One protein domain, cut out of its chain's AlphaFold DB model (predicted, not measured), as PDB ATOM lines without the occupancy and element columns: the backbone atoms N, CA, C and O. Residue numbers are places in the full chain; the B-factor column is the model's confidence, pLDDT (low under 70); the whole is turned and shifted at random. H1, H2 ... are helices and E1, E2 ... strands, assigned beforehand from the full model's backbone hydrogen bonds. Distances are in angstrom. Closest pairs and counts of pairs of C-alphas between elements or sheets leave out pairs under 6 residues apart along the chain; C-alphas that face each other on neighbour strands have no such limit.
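Overview. This is residues 118 to 202 of the 203 residues of an uncharacterized protein of Chitinophagales bacterium (UniProt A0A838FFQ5). One long helix, H1, runs along one side of a rounded body, with the shorter H2 side by side with it and H3 folding back from H2 as a helical hairpin near the last residue of H1. A small antiparallel sheet in the order E1 E2 E3 lies beyond H1 from H2, grazed by the later part of H1, and the short H4 lies past the end of H3, roughly crosswise to it. The printed part has 85 residues with four named helices and three named strands, in the order H1 E1 E2 E3 H2 H3 H4, a mixed class of helices and strands. It is compact, with a radius of gyration of the C-alphas of 12.4 A and spans of 34 by 26 by 20 A.

Arrangement. H1, residues 118 to 135, is on the sheet of E1, residues 138 to 140, E2, residues 143 to 147, and E3, residues 151 to 155, but only grazes it with residues 129 to 135. The strands form a meander, each the antiparallel neighbour of the one before. Between E1 and E2, a hairpin, N 140 and O 143 are 2.9 A apart, within hydrogen-bond range; between E2 and E3, also a hairpin, N 144 and O 154 are 2.8 A apart. H2, residues 169 to 177, touches H1 with its residues 124 to 131 alone, the same way at a shallow tilt of 17 degrees; the closest C-alphas, of Ala 124 and Val 169, are 6.3 A apart. H3, residues 182 to 191, touches H2 at a steep tilt of 43 degrees, opposite ways, with the C-alphas of Ile 176 and Arg 185 closest at 5.3 A. H1 and H3 only just touch, with 3 pairs of C-alphas within 8 A, through Ile 135 of H1 alone; its C-alpha is 6.3 A from that of Lys 186, the closest pair. H4, residues 193 to 198, is close to H3 but not clearly touching, about perpendicular at 84 degrees, with the C-alphas of Phe 189 and Leu 195 closest at 7.7 A. H4 is apart from H1 and H2. In H1, H2 and H3 every O i to N i+4 pair is within hydrogen-bond range; in H4, 1 of 2.

Along the chain. H1 begins at C-alpha 118 (-11.310, -37.105, -16.771) and is 25.8 A long. E1 measures 6.7 A, E2 13.0 A and E3 13.3 A. H2 begins at C-alpha 169 (-2.108, -40.522, -27.875) and is 11.9 A long; H3 is 14.6 A. H4, 9.3 A long, ends at C-alpha 198 (-5.476, -50.009, -24.513).

Size, cuts and confidence. The C-alphas of Ile 119 and Thr 149 are the two farthest apart, at 36.6 A. The printed part has no cut. The link from E3 to H2, residues 156 to 168, is long; the other links are tight. The mean pLDDT of the printed part is 77.5, and residues 165 to 168, 179 to 180 and 193 to 202 are under 70.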
ATOM      1  N   GLU A 118     -10.201 -36.383 -16.148       89.88
ATOM      2  CA  GLU A 118     -11.310 -37.105 -16.771       89.88
ATOM      3  C   GLU A 118     -11.629 -36.553 -18.167       89.88
ATOM      4  O   GLU A 118     -11.817 -37.315 -19.112       89.88
ATOM      5  N   ILE A 119     -11.619 -35.225 -18.319       93.12
ATOM      6  CA  ILE A 119     -11.864 -34.562 -19.605       93.12
ATOM      7  C   ILE A 119     -10.677 -34.724 -20.551       93.12
ATOM      8  O   ILE A 119     -10.888 -34.941 -21.741       93.12
ATOM      9  N   GLN A 120      -9.446 -34.653 -20.038       91.06
ATOM     10  CA  GLN A 120      -8.249 -34.914 -20.844       91.06
ATOM     11  C   GLN A 120      -8.255 -36.349 -21.392       91.06
ATOM     12  O   GLN A 120      -7.994 -36.557 -22.575       91.06
ATOM     13  N   ASN A 121      -8.603 -37.329 -20.551       89.00
ATOM     14  CA  ASN A 121      -8.711 -38.730 -20.954       89.00
ATOM     15  C   ASN A 121      -9.829 -38.925 -21.984       89.00
ATOM     16  O   ASN A 121      -9.607 -39.560 -23.008       89.00
ATOM     17  N   TYR A 122     -11.005 -38.336 -21.752       91.56
ATOM     18  CA  TYR A 122     -12.120 -38.370 -22.701       91.56
ATOM     19  C   TYR A 122     -11.751 -37.777 -24.073       91.56
ATOM     20  O   TYR A 122     -12.029 -38.375 -25.115       91.56
ATOM     21  N   GLU A 123     -11.082 -36.624 -24.091       90.62
ATOM     22  CA  GLU A 123     -10.598 -35.993 -25.320       90.62
ATOM     23  C   GLU A 123      -9.567 -36.871 -26.041       90.62
ATOM     24  O   GLU A 123      -9.662 -37.071 -27.250       90.62
ATOM     25  N   ALA A 124      -8.616 -37.463 -25.313       87.19
ATOM     26  CA  ALA A 124      -7.645 -38.385 -25.895       87.19
ATOM     27  C   ALA A 124      -8.322 -39.638 -26.480       87.19
ATOM     28  O   ALA A 124      -7.982 -40.062 -27.584       87.19
ATOM     29  N   THR A 125      -9.311 -40.205 -25.783       87.69
ATOM     30  CA  THR A 125     -10.081 -41.363 -26.259       87.69
ATOM     31  C   THR A 125     -10.849 -41.033 -27.537       87.69
ATOM     32  O   THR A 125     -10.760 -41.780 -28.508       87.69
ATOM     33  N   THR A 126     -11.554 -39.900 -27.581       90.38
ATOM     34  CA  THR A 126     -12.303 -39.479 -28.782       90.38
ATOM     35  C   THR A 126     -11.377 -39.174 -29.962       90.38
ATOM     36  O   THR A 126     -11.664 -39.600 -31.078       90.38
ATOM     37  N   GLN A 127     -10.224 -38.534 -29.729       88.12
ATOM     38  CA  GLN A 127      -9.198 -38.328 -30.763       88.12
ATOM     39  C   GLN A 127      -8.648 -39.648 -31.305       88.12
ATOM     40  O   GLN A 127      -8.486 -39.801 -32.517       88.12
ATOM     41  N   LEU A 128      -8.375 -40.612 -30.421       85.56
ATOM     42  CA  LEU A 128      -7.915 -41.933 -30.828       85.56
ATOM     43  C   LEU A 128      -8.988 -42.651 -31.646       85.56
ATOM     44  O   LEU A 128      -8.684 -43.106 -32.740       85.56
ATOM     45  N   ILE A 129     -10.236 -42.708 -31.175       87.31
ATOM     46  CA  ILE A 129     -11.346 -43.334 -31.911       87.31
ATOM     47  C   ILE A 129     -11.504 -42.703 -33.297       87.31
ATOM     48  O   ILE A 129     -11.570 -43.432 -34.286       87.31
ATOM     49  N   ALA A 130     -11.498 -41.370 -33.389       87.44
ATOM     50  CA  ALA A 130     -11.564 -40.662 -34.665       87.44
ATOM     51  C   ALA A 130     -10.408 -41.066 -35.596       87.44
ATOM     52  O   ALA A 130     -10.627 -41.377 -36.767       87.44
ATOM     53  N   PHE A 131      -9.188 -41.150 -35.064       86.00
ATOM     54  CA  PHE A 131      -8.031 -41.630 -35.813       86.00
ATOM     55  C   PHE A 131      -8.202 -43.087 -36.284       86.00
ATOM     56  O   PHE A 131      -7.968 -43.377 -37.458       86.00
ATOM     57  N   LEU A 132      -8.660 -43.992 -35.411       85.25
ATOM     58  CA  LEU A 132      -8.913 -45.397 -35.754       85.25
ATOM     59  C   LEU A 132      -9.957 -45.541 -36.858       85.25
ATOM     60  O   LEU A 132      -9.783 -46.371 -37.749       85.25
ATOM     61  N   ILE A 133     -11.014 -44.727 -36.826       87.50
ATOM     62  CA  ILE A 133     -12.027 -44.672 -37.886       87.50
ATOM     63  C   ILE A 133     -11.378 -44.286 -39.222       87.50
ATOM     64  O   ILE A 133     -11.683 -44.893 -40.246       87.50
ATOM     65  N   CYS A 134     -10.446 -43.328 -39.234       85.50
ATOM     66  CA  CYS A 134      -9.761 -42.918 -40.463       85.50
ATOM     67  C   CYS A 134      -8.860 -44.013 -41.057       85.50
ATOM     68  O   CYS A 134      -8.719 -44.098 -42.283       85.50
ATOM     69  N   ILE A 135      -8.230 -44.838 -40.216       85.38
ATOM     70  CA  ILE A 135      -7.291 -45.876 -40.671       85.38
ATOM     71  C   ILE A 135      -7.918 -47.268 -40.824       85.38
ATOM     72  O   ILE A 135      -7.297 -48.117 -41.461       85.38
ATOM     73  N   SER A 136      -9.127 -47.510 -40.313       86.94
ATOM     74  CA  SER A 136      -9.811 -48.805 -40.438       86.94
ATOM     75  C   SER A 136     -10.170 -49.140 -41.890       86.94
ATOM     76  O   SER A 136     -10.260 -48.269 -42.763       86.94
ATOM     77  N   ASP A 137     -10.339 -50.431 -42.176       85.50
ATOM     78  CA  ASP A 137     -10.795 -50.911 -43.483       85.50
ATOM     79  C   ASP A 137     -12.294 -50.731 -43.661       85.50
ATOM     80  O   ASP A 137     -12.752 -50.308 -44.723       85.50
ATOM     81  N   TYR A 138     -13.053 -51.027 -42.609       86.88
ATOM     82  CA  TYR A 138     -14.473 -50.735 -42.557       86.88
ATOM     83  C   TYR A 138     -14.931 -50.467 -41.123       86.88
ATOM     84  O   TYR A 138     -14.329 -50.930 -40.151       86.88
ATOM     85  N   GLN A 139     -16.046 -49.747 -41.015       86.69
ATOM     86  CA  GLN A 139     -16.782 -49.542 -39.775       86.69
ATOM     87  C   GLN A 139     -18.140 -50.236 -39.870       86.69
ATOM     88  O   GLN A 139     -18.865 -50.068 -40.854       86.69
ATOM     89  N   LYS A 140     -18.497 -50.996 -38.836       85.31
ATOM     90  CA  LYS A 140     -19.839 -51.549 -38.655       85.31
ATOM     91  C   LYS A 140     -20.339 -51.127 -37.284       85.31
ATOM     92  O   LYS A 140     -19.917 -51.673 -36.274       85.31
ATOM     93  N   GLU A 141     -21.227 -50.140 -37.258       85.31
ATOM     94  CA  GLU A 141     -21.743 -49.560 -36.012       85.31
ATOM     95  C   GLU A 141     -20.599 -49.084 -35.091       85.31
ATOM     96  O   GLU A 141     -19.904 -48.114 -35.415       85.31
ATOM     97  N   ARG A 142     -20.397 -49.766 -33.955       84.94
ATOM     98  CA  ARG A 142     -19.348 -49.498 -32.961       84.94
ATOM     99  C   ARG A 142     -18.081 -50.332 -33.167       84.94
ATOM    100  O   ARG A 142     -17.144 -50.176 -32.386       84.94
ATOM    101  N   GLU A 143     -18.024 -51.164 -34.201       88.69
ATOM    102  CA  GLU A 143     -16.877 -52.010 -34.527       88.69
ATOM    103  C   GLU A 143     -16.029 -51.392 -35.646       88.69
ATOM    104  O   GLU A 143     -16.534 -51.015 -36.708       88.69
ATOM    105  N   LEU A 144     -14.718 -51.340 -35.419       88.31
ATOM    106  CA  LEU A 144     -13.708 -50.971 -36.405       88.31
ATOM    107  C   LEU A 144     -12.937 -52.214 -36.806       88.31
ATOM    108  O   LEU A 144     -12.430 -52.940 -35.946       88.31
ATOM    109  N   VAL A 145     -12.837 -52.457 -38.109       86.56
ATOM    110  CA  VAL A 145     -12.224 -53.680 -38.618       86.56
ATOM    111  C   VAL A 145     -11.012 -53.379 -39.473       86.56
ATOM    112  O   VAL A 145     -11.014 -52.460 -40.291       86.56
ATOM    113  N   PHE A 146      -9.975 -54.178 -39.244       85.81
ATOM    114  CA  PHE A 146      -8.672 -54.092 -39.882       85.81
ATOM    115  C   PHE A 146      -8.351 -55.449 -40.513       85.81
ATOM    116  O   PHE A 146      -8.273 -56.472 -39.819       85.81
ATOM    117  N   PHE A 147      -8.174 -55.469 -41.831       80.19
ATOM    118  CA  PHE A 147      -7.787 -56.655 -42.582       80.19
ATOM    119  C   PHE A 147      -6.264 -56.806 -42.561       80.19
ATOM    120  O   PHE A 147      -5.526 -55.976 -43.081       80.19
ATOM    121  N   GLN A 148      -5.788 -57.891 -41.953       71.88
ATOM    122  CA  GLN A 148      -4.391 -58.332 -42.010       71.88
ATOM    123  C   GLN A 148      -4.340 -59.791 -42.497       71.88
ATOM    124  O   GLN A 148      -5.306 -60.304 -43.062       71.88
ATOM    125  N   THR A 149      -3.258 -60.518 -42.191       70.31
ATOM    126  CA  THR A 149      -3.231 -61.993 -42.264       70.31
ATOM    127  C   THR A 149      -4.331 -62.655 -41.422       70.31
ATOM    128  O   THR A 149      -4.730 -63.778 -41.723       70.31
ATOM    129  N   LYS A 150      -4.842 -61.970 -40.389       72.50
ATOM    130  CA  LYS A 150      -6.087 -62.294 -39.673       72.50
ATOM    131  C   LYS A 150      -6.911 -61.020 -39.467       72.50
ATOM    132  O   LYS A 150      -6.348 -59.940 -39.334       72.50
ATOM    133  N   GLN A 151      -8.236 -61.151 -39.422       81.56
ATOM    134  CA  GLN A 151      -9.137 -60.036 -39.123       81.56
ATOM    135  C   GLN A 151      -8.947 -59.572 -37.670       81.56
ATOM    136  O   GLN A 151      -9.041 -60.385 -36.748       81.56
ATOM    137  N   LEU A 152      -8.705 -58.274 -37.474       82.12
ATOM    138  CA  LEU A 152      -8.735 -57.614 -36.167       82.12
ATOM    139  C   LEU A 152      -9.997 -56.751 -36.080       82.12
ATOM    140  O   LEU A 152     -10.259 -55.950 -36.975       82.12
ATOM    141  N   VAL A 153     -10.761 -56.918 -35.002       84.19
ATOM    142  CA  VAL A 153     -11.971 -56.140 -34.703       84.19
ATOM    143  C   VAL A 153     -11.755 -55.414 -33.381       84.19
ATOM    144  O   VAL A 153     -11.297 -56.027 -32.418       84.19
ATOM    145  N   ILE A 154     -12.054 -54.116 -33.355       83.12
ATOM    146  CA  ILE A 154     -11.958 -53.253 -32.174       83.12
ATOM    147  C   ILE A 154     -13.337 -52.648 -31.922       83.12
ATOM    148  O   ILE A 154     -13.893 -52.002 -32.811       83.12
ATOM    149  N   THR A 155     -13.883 -52.836 -30.723       85.50
ATOM    150  CA  THR A 155     -15.104 -52.153 -30.280       85.50
ATOM    151  C   THR A 155     -14.759 -50.751 -29.779       85.50
ATOM    152  O   THR A 155     -13.703 -50.516 -29.202       85.50
ATOM    153  N   THR A 156     -15.630 -49.780 -30.043       86.31
ATOM    154  CA  THR A 156     -15.481 -48.375 -29.603       86.31
ATOM    155  C   THR A 156     -16.461 -48.018 -28.486       86.31
ATOM    156  O   THR A 156     -16.742 -46.843 -28.248       86.31
ATOM    157  N   GLU A 157     -17.023 -49.033 -27.834       85.38
ATOM    158  CA  GLU A 157     -17.848 -48.883 -26.641       85.38
ATOM    159  C   GLU A 157     -16.944 -48.800 -25.418       85.38
ATOM    160  O   GLU A 157     -15.978 -49.553 -25.313       85.38
ATOM    161  N   TYR A 158     -17.237 -47.850 -24.538       84.62
ATOM    162  CA  TYR A 158     -16.507 -47.637 -23.297       84.62
ATOM    163  C   TYR A 158     -17.362 -46.823 -22.325       84.62
ATOM    164  O   TYR A 158     -18.267 -46.085 -22.741       84.62
ATOM    165  N   ASP A 159     -17.061 -46.937 -21.038       85.44
ATOM    166  CA  ASP A 159     -17.674 -46.152 -19.973       85.44
ATOM    167  C   ASP A 159     -16.649 -45.272 -19.229       85.44
ATOM    168  O   ASP A 159     -15.527 -45.040 -19.683       85.44
ATOM    169  N   VAL A 160     -17.057 -44.695 -18.096       84.62
ATOM    170  CA  VAL A 160     -16.182 -43.827 -17.294       84.62
ATOM    171  C   VAL A 160     -15.040 -44.610 -16.638       84.62
ATOM    172  O   VAL A 160     -13.953 -44.056 -16.479       84.62
ATOM    173  N   ALA A 161     -15.237 -45.883 -16.285       82.75
ATOM    174  CA  ALA A 161     -14.189 -46.725 -15.707       82.75
ATOM    175  C   ALA A 161     -13.095 -47.069 -16.732       82.75
ATOM    176  O   ALA A 161     -11.933 -47.242 -16.355       82.75
ATOM    177  N   ASP A 162     -13.442 -47.081 -18.019       79.25
ATOM    178  CA  ASP A 162     -12.500 -47.303 -19.121       79.25
ATOM    179  C   ASP A 162     -11.643 -46.069 -19.458       79.25
ATOM    180  O   ASP A 162     -10.631 -46.188 -20.164       79.25
ATOM    181  N   LEU A 163     -12.003 -44.878 -18.941       78.88
ATOM    182  CA  LEU A 163     -11.250 -43.627 -19.111       78.88
ATOM    183  C   LEU A 163      -9.934 -43.637 -18.319       78.88
ATOM    184  O   LEU A 163      -9.723 -42.902 -17.350       78.88
ATOM    185  N   SER A 164      -9.001 -44.458 -18.778       72.50
ATOM    186  CA  SER A 164      -7.629 -44.493 -18.292       72.50
ATOM    187  C   SER A 164      -6.787 -43.360 -18.879       72.50
ATOM    188  O   SER A 164      -7.133 -42.734 -19.880       72.50
ATOM    189  N   GLU A 165      -5.661 -43.069 -18.228       66.81
ATOM    190  CA  GLU A 165      -4.718 -42.075 -18.726       66.81
ATOM    191  C   GLU A 165      -4.053 -42.570 -20.010       66.81
ATOM    192  O   GLU A 165      -3.163 -43.424 -19.987       66.81
ATOM    193  N   LEU A 166      -4.472 -42.010 -21.142       68.88
ATOM    194  CA  LEU A 166      -3.892 -42.325 -22.439       68.88
ATOM    195  C   LEU A 166      -2.692 -41.420 -22.715       68.88
ATOM    196  O   LEU A 166      -2.726 -40.526 -23.567       68.88
ATOM    197  N   THR A 167      -1.615 -41.645 -21.962       63.16
ATOM    198  CA  THR A 167      -0.351 -40.947 -22.215       63.16
ATOM    199  C   THR A 167       0.084 -41.169 -23.667       63.16
ATOM    200  O   THR A 167       0.013 -42.273 -24.195       63.16
ATOM    201  N   ASN A 168       0.532 -40.104 -24.333       66.94
ATOM    202  CA  ASN A 168       1.105 -40.142 -25.684       66.94
ATOM    203  C   ASN A 168       0.150 -40.394 -26.867       66.94
ATOM    204  O   ASN A 168       0.653 -40.508 -27.983       66.94
ATOM    205  N   VAL A 169      -1.185 -40.386 -26.714       73.44
ATOM    206  CA  VAL A 169      -2.108 -40.522 -27.875       73.44
ATOM    207  C   VAL A 169      -1.807 -39.507 -28.971       73.44
ATOM    208  O   VAL A 169      -1.700 -39.865 -30.137       73.44
ATOM    209  N   ARG A 170      -1.582 -38.242 -28.606       73.00
ATOM    210  CA  ARG A 170      -1.235 -37.200 -29.578       73.00
ATOM    211  C   ARG A 170       0.086 -37.484 -30.300       73.00
ATOM    212  O   ARG A 170       0.177 -37.276 -31.507       73.00
ATOM    213  N   ALA A 171       1.101 -37.951 -29.572       72.56
ATOM    214  CA  ALA A 171       2.401 -38.290 -30.147       72.56
ATOM    215  C   ALA A 171       2.296 -39.503 -31.083       72.56
ATOM    216  O   ALA A 171       2.863 -39.480 -32.167       72.56
ATOM    217  N   LEU A 172       1.503 -40.507 -30.704       72.56
ATOM    218  CA  LEU A 172       1.187 -41.678 -31.514       72.56
ATOM    219  C   LEU A 172       0.443 -41.293 -32.798       72.56
ATOM    220  O   LEU A 172       0.865 -41.680 -33.884       72.56
ATOM    221  N   ILE A 173      -0.625 -40.496 -32.692       77.56
ATOM    222  CA  ILE A 173      -1.373 -40.008 -33.859       77.56
ATOM    223  C   ILE A 173      -0.436 -39.236 -34.790       77.56
ATOM    224  O   ILE A 173      -0.470 -39.471 -35.991       77.56
ATOM    225  N   THR A 174       0.425 -38.368 -34.253       77.44
ATOM    226  CA  THR A 174       1.401 -37.609 -35.056       77.44
ATOM    227  C   THR A 174       2.378 -38.554 -35.762       77.44
ATOM    228  O   THR A 174       2.473 -38.525 -36.984       77.44
ATOM    229  N   HIS A 175       3.013 -39.463 -35.012       74.00
ATOM    230  CA  HIS A 175       3.964 -40.440 -35.545       74.00
ATOM    231  C   HIS A 175       3.369 -41.279 -36.679       74.00
ATOM    232  O   HIS A 175       4.030 -41.510 -37.689       74.00
ATOM    233  N   ILE A 176       2.116 -41.711 -36.527       74.50
ATOM    234  CA  ILE A 176       1.449 -42.500 -37.554       74.50
ATOM    235  C   ILE A 176       1.029 -41.608 -38.731       74.50
ATOM    236  O   ILE A 176       1.249 -41.975 -39.882       74.50
ATOM    237  N   THR A 177       0.457 -40.429 -38.482       73.44
ATOM    238  CA  THR A 177      -0.039 -39.528 -39.542       73.44
ATOM    239  C   THR A 177       1.072 -39.046 -40.476       73.44
ATOM    240  O   THR A 177       0.810 -38.867 -41.663       73.44
ATOM    241  N   ASP A 178       2.302 -38.922 -39.975       70.12
ATOM    242  CA  ASP A 178       3.477 -38.522 -40.762       70.12
ATOM    243  C   ASP A 178       3.936 -39.588 -41.784       70.12
ATOM    244  O   ASP A 178       4.769 -39.296 -42.644       70.12
ATOM    245  N   SER A 179       3.387 -40.811 -41.743       67.31
ATOM    246  CA  SER A 179       3.622 -41.837 -42.774       67.31
ATOM    247  C   SER A 179       2.709 -41.661 -44.000       67.31
ATOM    248  O   SER A 179       1.552 -41.228 -43.897       67.31
ATOM    249  N   ALA A 180       3.243 -41.968 -45.187       62.62
ATOM    250  CA  ALA A 180       2.707 -41.471 -46.456       62.62
ATOM    251  C   ALA A 180       1.431 -42.193 -46.923       62.62
ATOM    252  O   ALA A 180       0.575 -41.563 -47.547       62.62
ATOM    253  N   ASP A 181       1.267 -43.481 -46.600       77.06
ATOM    254  CA  ASP A 181       0.133 -44.290 -47.067       77.06
ATOM    255  C   ASP A 181      -0.705 -44.900 -45.926       77.06
ATOM    256  O   ASP A 181      -0.217 -45.176 -44.828       77.06
ATOM    257  N   LYS A 182      -2.005 -45.112 -46.185       74.69
ATOM    258  CA  LYS A 182      -2.956 -45.670 -45.208       74.69
ATOM    259  C   LYS A 182      -2.536 -47.064 -44.726       74.69
ATOM    260  O   LYS A 182      -2.731 -47.359 -43.549       74.69
ATOM    261  N   GLU A 183      -1.953 -47.898 -45.586       75.94
ATOM    262  CA  GLU A 183      -1.487 -49.233 -45.188       75.94
ATOM    263  C   GLU A 183      -0.276 -49.162 -44.254       75.94
ATOM    264  O   GLU A 183      -0.213 -49.884 -43.259       75.94
ATOM    265  N   GLU A 184       0.647 -48.231 -44.501       75.38
ATOM    266  CA  GLU A 184       1.793 -47.983 -43.621       75.38
ATOM    267  C   GLU A 184       1.327 -47.504 -42.237       75.38
ATOM    268  O   GLU A 184       1.768 -48.028 -41.209       75.38
ATOM    269  N   ARG A 185       0.321 -46.616 -42.207       75.31
ATOM    270  CA  ARG A 185      -0.318 -46.162 -40.965       75.31
ATOM    271  C   ARG A 185      -0.909 -47.299 -40.145       75.31
ATOM    272  O   ARG A 185      -0.723 -47.344 -38.928       75.31
ATOM    273  N   LYS A 186      -1.602 -48.232 -40.803       74.31
ATOM    274  CA  LYS A 186      -2.147 -49.426 -40.144       74.31
ATOM    275  C   LYS A 186      -1.031 -50.285 -39.565       74.31
ATOM    276  O   LYS A 186      -1.124 -50.688 -38.410       74.31
ATOM    277  N   ILE A 187       0.028 -50.553 -40.331       73.88
ATOM    278  CA  ILE A 187       1.143 -51.404 -39.888       73.88
ATOM    279  C   ILE A 187       1.817 -50.821 -38.639       73.88
ATOM    280  O   ILE A 187       2.050 -51.559 -37.679       73.88
ATOM    281  N   ILE A 188       2.086 -49.511 -38.621       71.81
ATOM    282  CA  ILE A 188       2.655 -48.827 -37.448       71.81
ATOM    283  C   ILE A 188       1.693 -48.940 -36.261       71.81
ATOM    284  O   ILE A 188       2.091 -49.385 -35.186       71.81
ATOM    285  N   PHE A 189       0.409 -48.632 -36.477       74.19
ATOM    286  CA  PHE A 189      -0.628 -48.748 -35.454       74.19
ATOM    287  C   PHE A 189      -0.667 -50.144 -34.802       74.19
ATOM    288  O   PHE A 189      -0.674 -50.271 -33.582       74.19
ATOM    289  N   ILE A 190      -0.642 -51.209 -35.600       71.62
ATOM    290  CA  ILE A 190      -0.760 -52.595 -35.117       71.62
ATOM    291  C   ILE A 190       0.471 -53.038 -34.307       71.62
ATOM    292  O   ILE A 190       0.358 -53.845 -33.375       71.62
ATOM    293  N   ASN A 191       1.656 -52.538 -34.664       70.75
ATOM    294  CA  ASN A 191       2.920 -52.962 -34.062       70.75
ATOM    295  C   ASN A 191       3.220 -52.286 -32.716       70.75
ATOM    296  O   ASN A 191       4.021 -52.810 -31.938       70.75
ATOM    297  N   GLU A 192       2.547 -51.181 -32.404       70.75
ATOM    298  CA  GLU A 192       2.796 -50.400 -31.196       70.75
ATOM    299  C   GLU A 192       2.302 -51.086 -29.906       70.75
ATOM    300  O   GLU A 192       1.165 -51.546 -29.764       70.75
ATOM    301  N   SER A 193       3.197 -51.180 -28.920       55.75
ATOM    302  CA  SER A 193       3.005 -51.990 -27.703       55.75
ATOM    303  C   SER A 193       2.040 -51.368 -26.687       55.75
ATOM    304  O   SER A 193       1.289 -52.092 -26.029       55.75
ATOM    305  N   PHE A 194       2.002 -50.038 -26.607       57.62
ATOM    306  CA  PHE A 194       1.076 -49.272 -25.767       57.62
ATOM    307  C   PHE A 194      -0.393 -49.536 -26.145       57.62
ATOM    308  O   PHE A 194      -1.258 -49.702 -25.282       57.62
ATOM    309  N   LEU A 195      -0.661 -49.705 -27.442       60.41
ATOM    310  CA  LEU A 195      -1.991 -50.008 -27.962       60.41
ATOM    311  C   LEU A 195      -2.495 -51.386 -27.542       60.41
ATOM    312  O   LEU A 195      -3.677 -51.542 -27.260       60.41
ATOM    313  N   LYS A 196      -1.612 -52.379 -27.381       59.47
ATOM    314  CA  LYS A 196      -2.001 -53.698 -26.852       59.47
ATOM    315  C   LYS A 196      -2.504 -53.636 -25.406       59.47
ATOM    316  O   LYS A 196      -3.224 -54.543 -24.997       59.47
ATOM    317  N   SER A 197      -2.127 -52.608 -24.638       56.31
ATOM    318  CA  SER A 197      -2.672 -52.348 -23.300       56.31
ATOM    319  C   SER A 197      -4.040 -51.670 -23.376       56.31
ATOM    320  O   SER A 197      -4.953 -52.078 -22.670       56.31
ATOM    321  N   PHE A 198      -4.201 -50.692 -24.269       60.00
ATOM    322  CA  PHE A 198      -5.476 -50.009 -24.513       60.00
ATOM    323  C   PHE A 198      -6.555 -50.963 -25.044       60.00
ATOM    324  O   PHE A 198      -7.633 -51.060 -24.474       60.00
ATOM    325  N   LEU A 199      -6.227 -51.775 -26.052       59.03
ATOM    326  CA  LEU A 199      -7.107 -52.800 -26.630       59.03
ATOM    327  C   LEU A 199      -7.506 -53.916 -25.651       59.03
ATOM    328  O   LEU A 199      -8.277 -54.797 -26.010       59.03
ATOM    329  N   ARG A 200      -6.964 -53.948 -24.425       59.91
ATOM    330  CA  ARG A 200      -7.496 -54.828 -23.372       59.91
ATOM    331  C   ARG A 200      -8.738 -54.251 -22.706       59.91
ATOM    332  O   ARG A 200      -9.535 -55.049 -22.231       59.91
ATOM    333  N   ASN A 201      -8.875 -52.926 -22.688       54.09
ATOM    334  CA  ASN A 201     -10.025 -52.226 -22.120       54.09
ATOM    335  C   ASN A 201     -11.182 -52.137 -23.131       54.09
ATOM    336  O   ASN A 201     -12.328 -52.029 -22.735       54.09
ATOM    337  N   PHE A 202     -10.883 -52.248 -24.429       52.78
ATOM    338  CA  PHE A 202     -11.857 -52.268 -25.523       52.78
ATOM    339  C   PHE A 202     -11.958 -53.696 -26.082       52.78
ATOM    340  O   PHE A 202     -11.258 -54.042 -27.038       52.78
TER     341      PHE A 202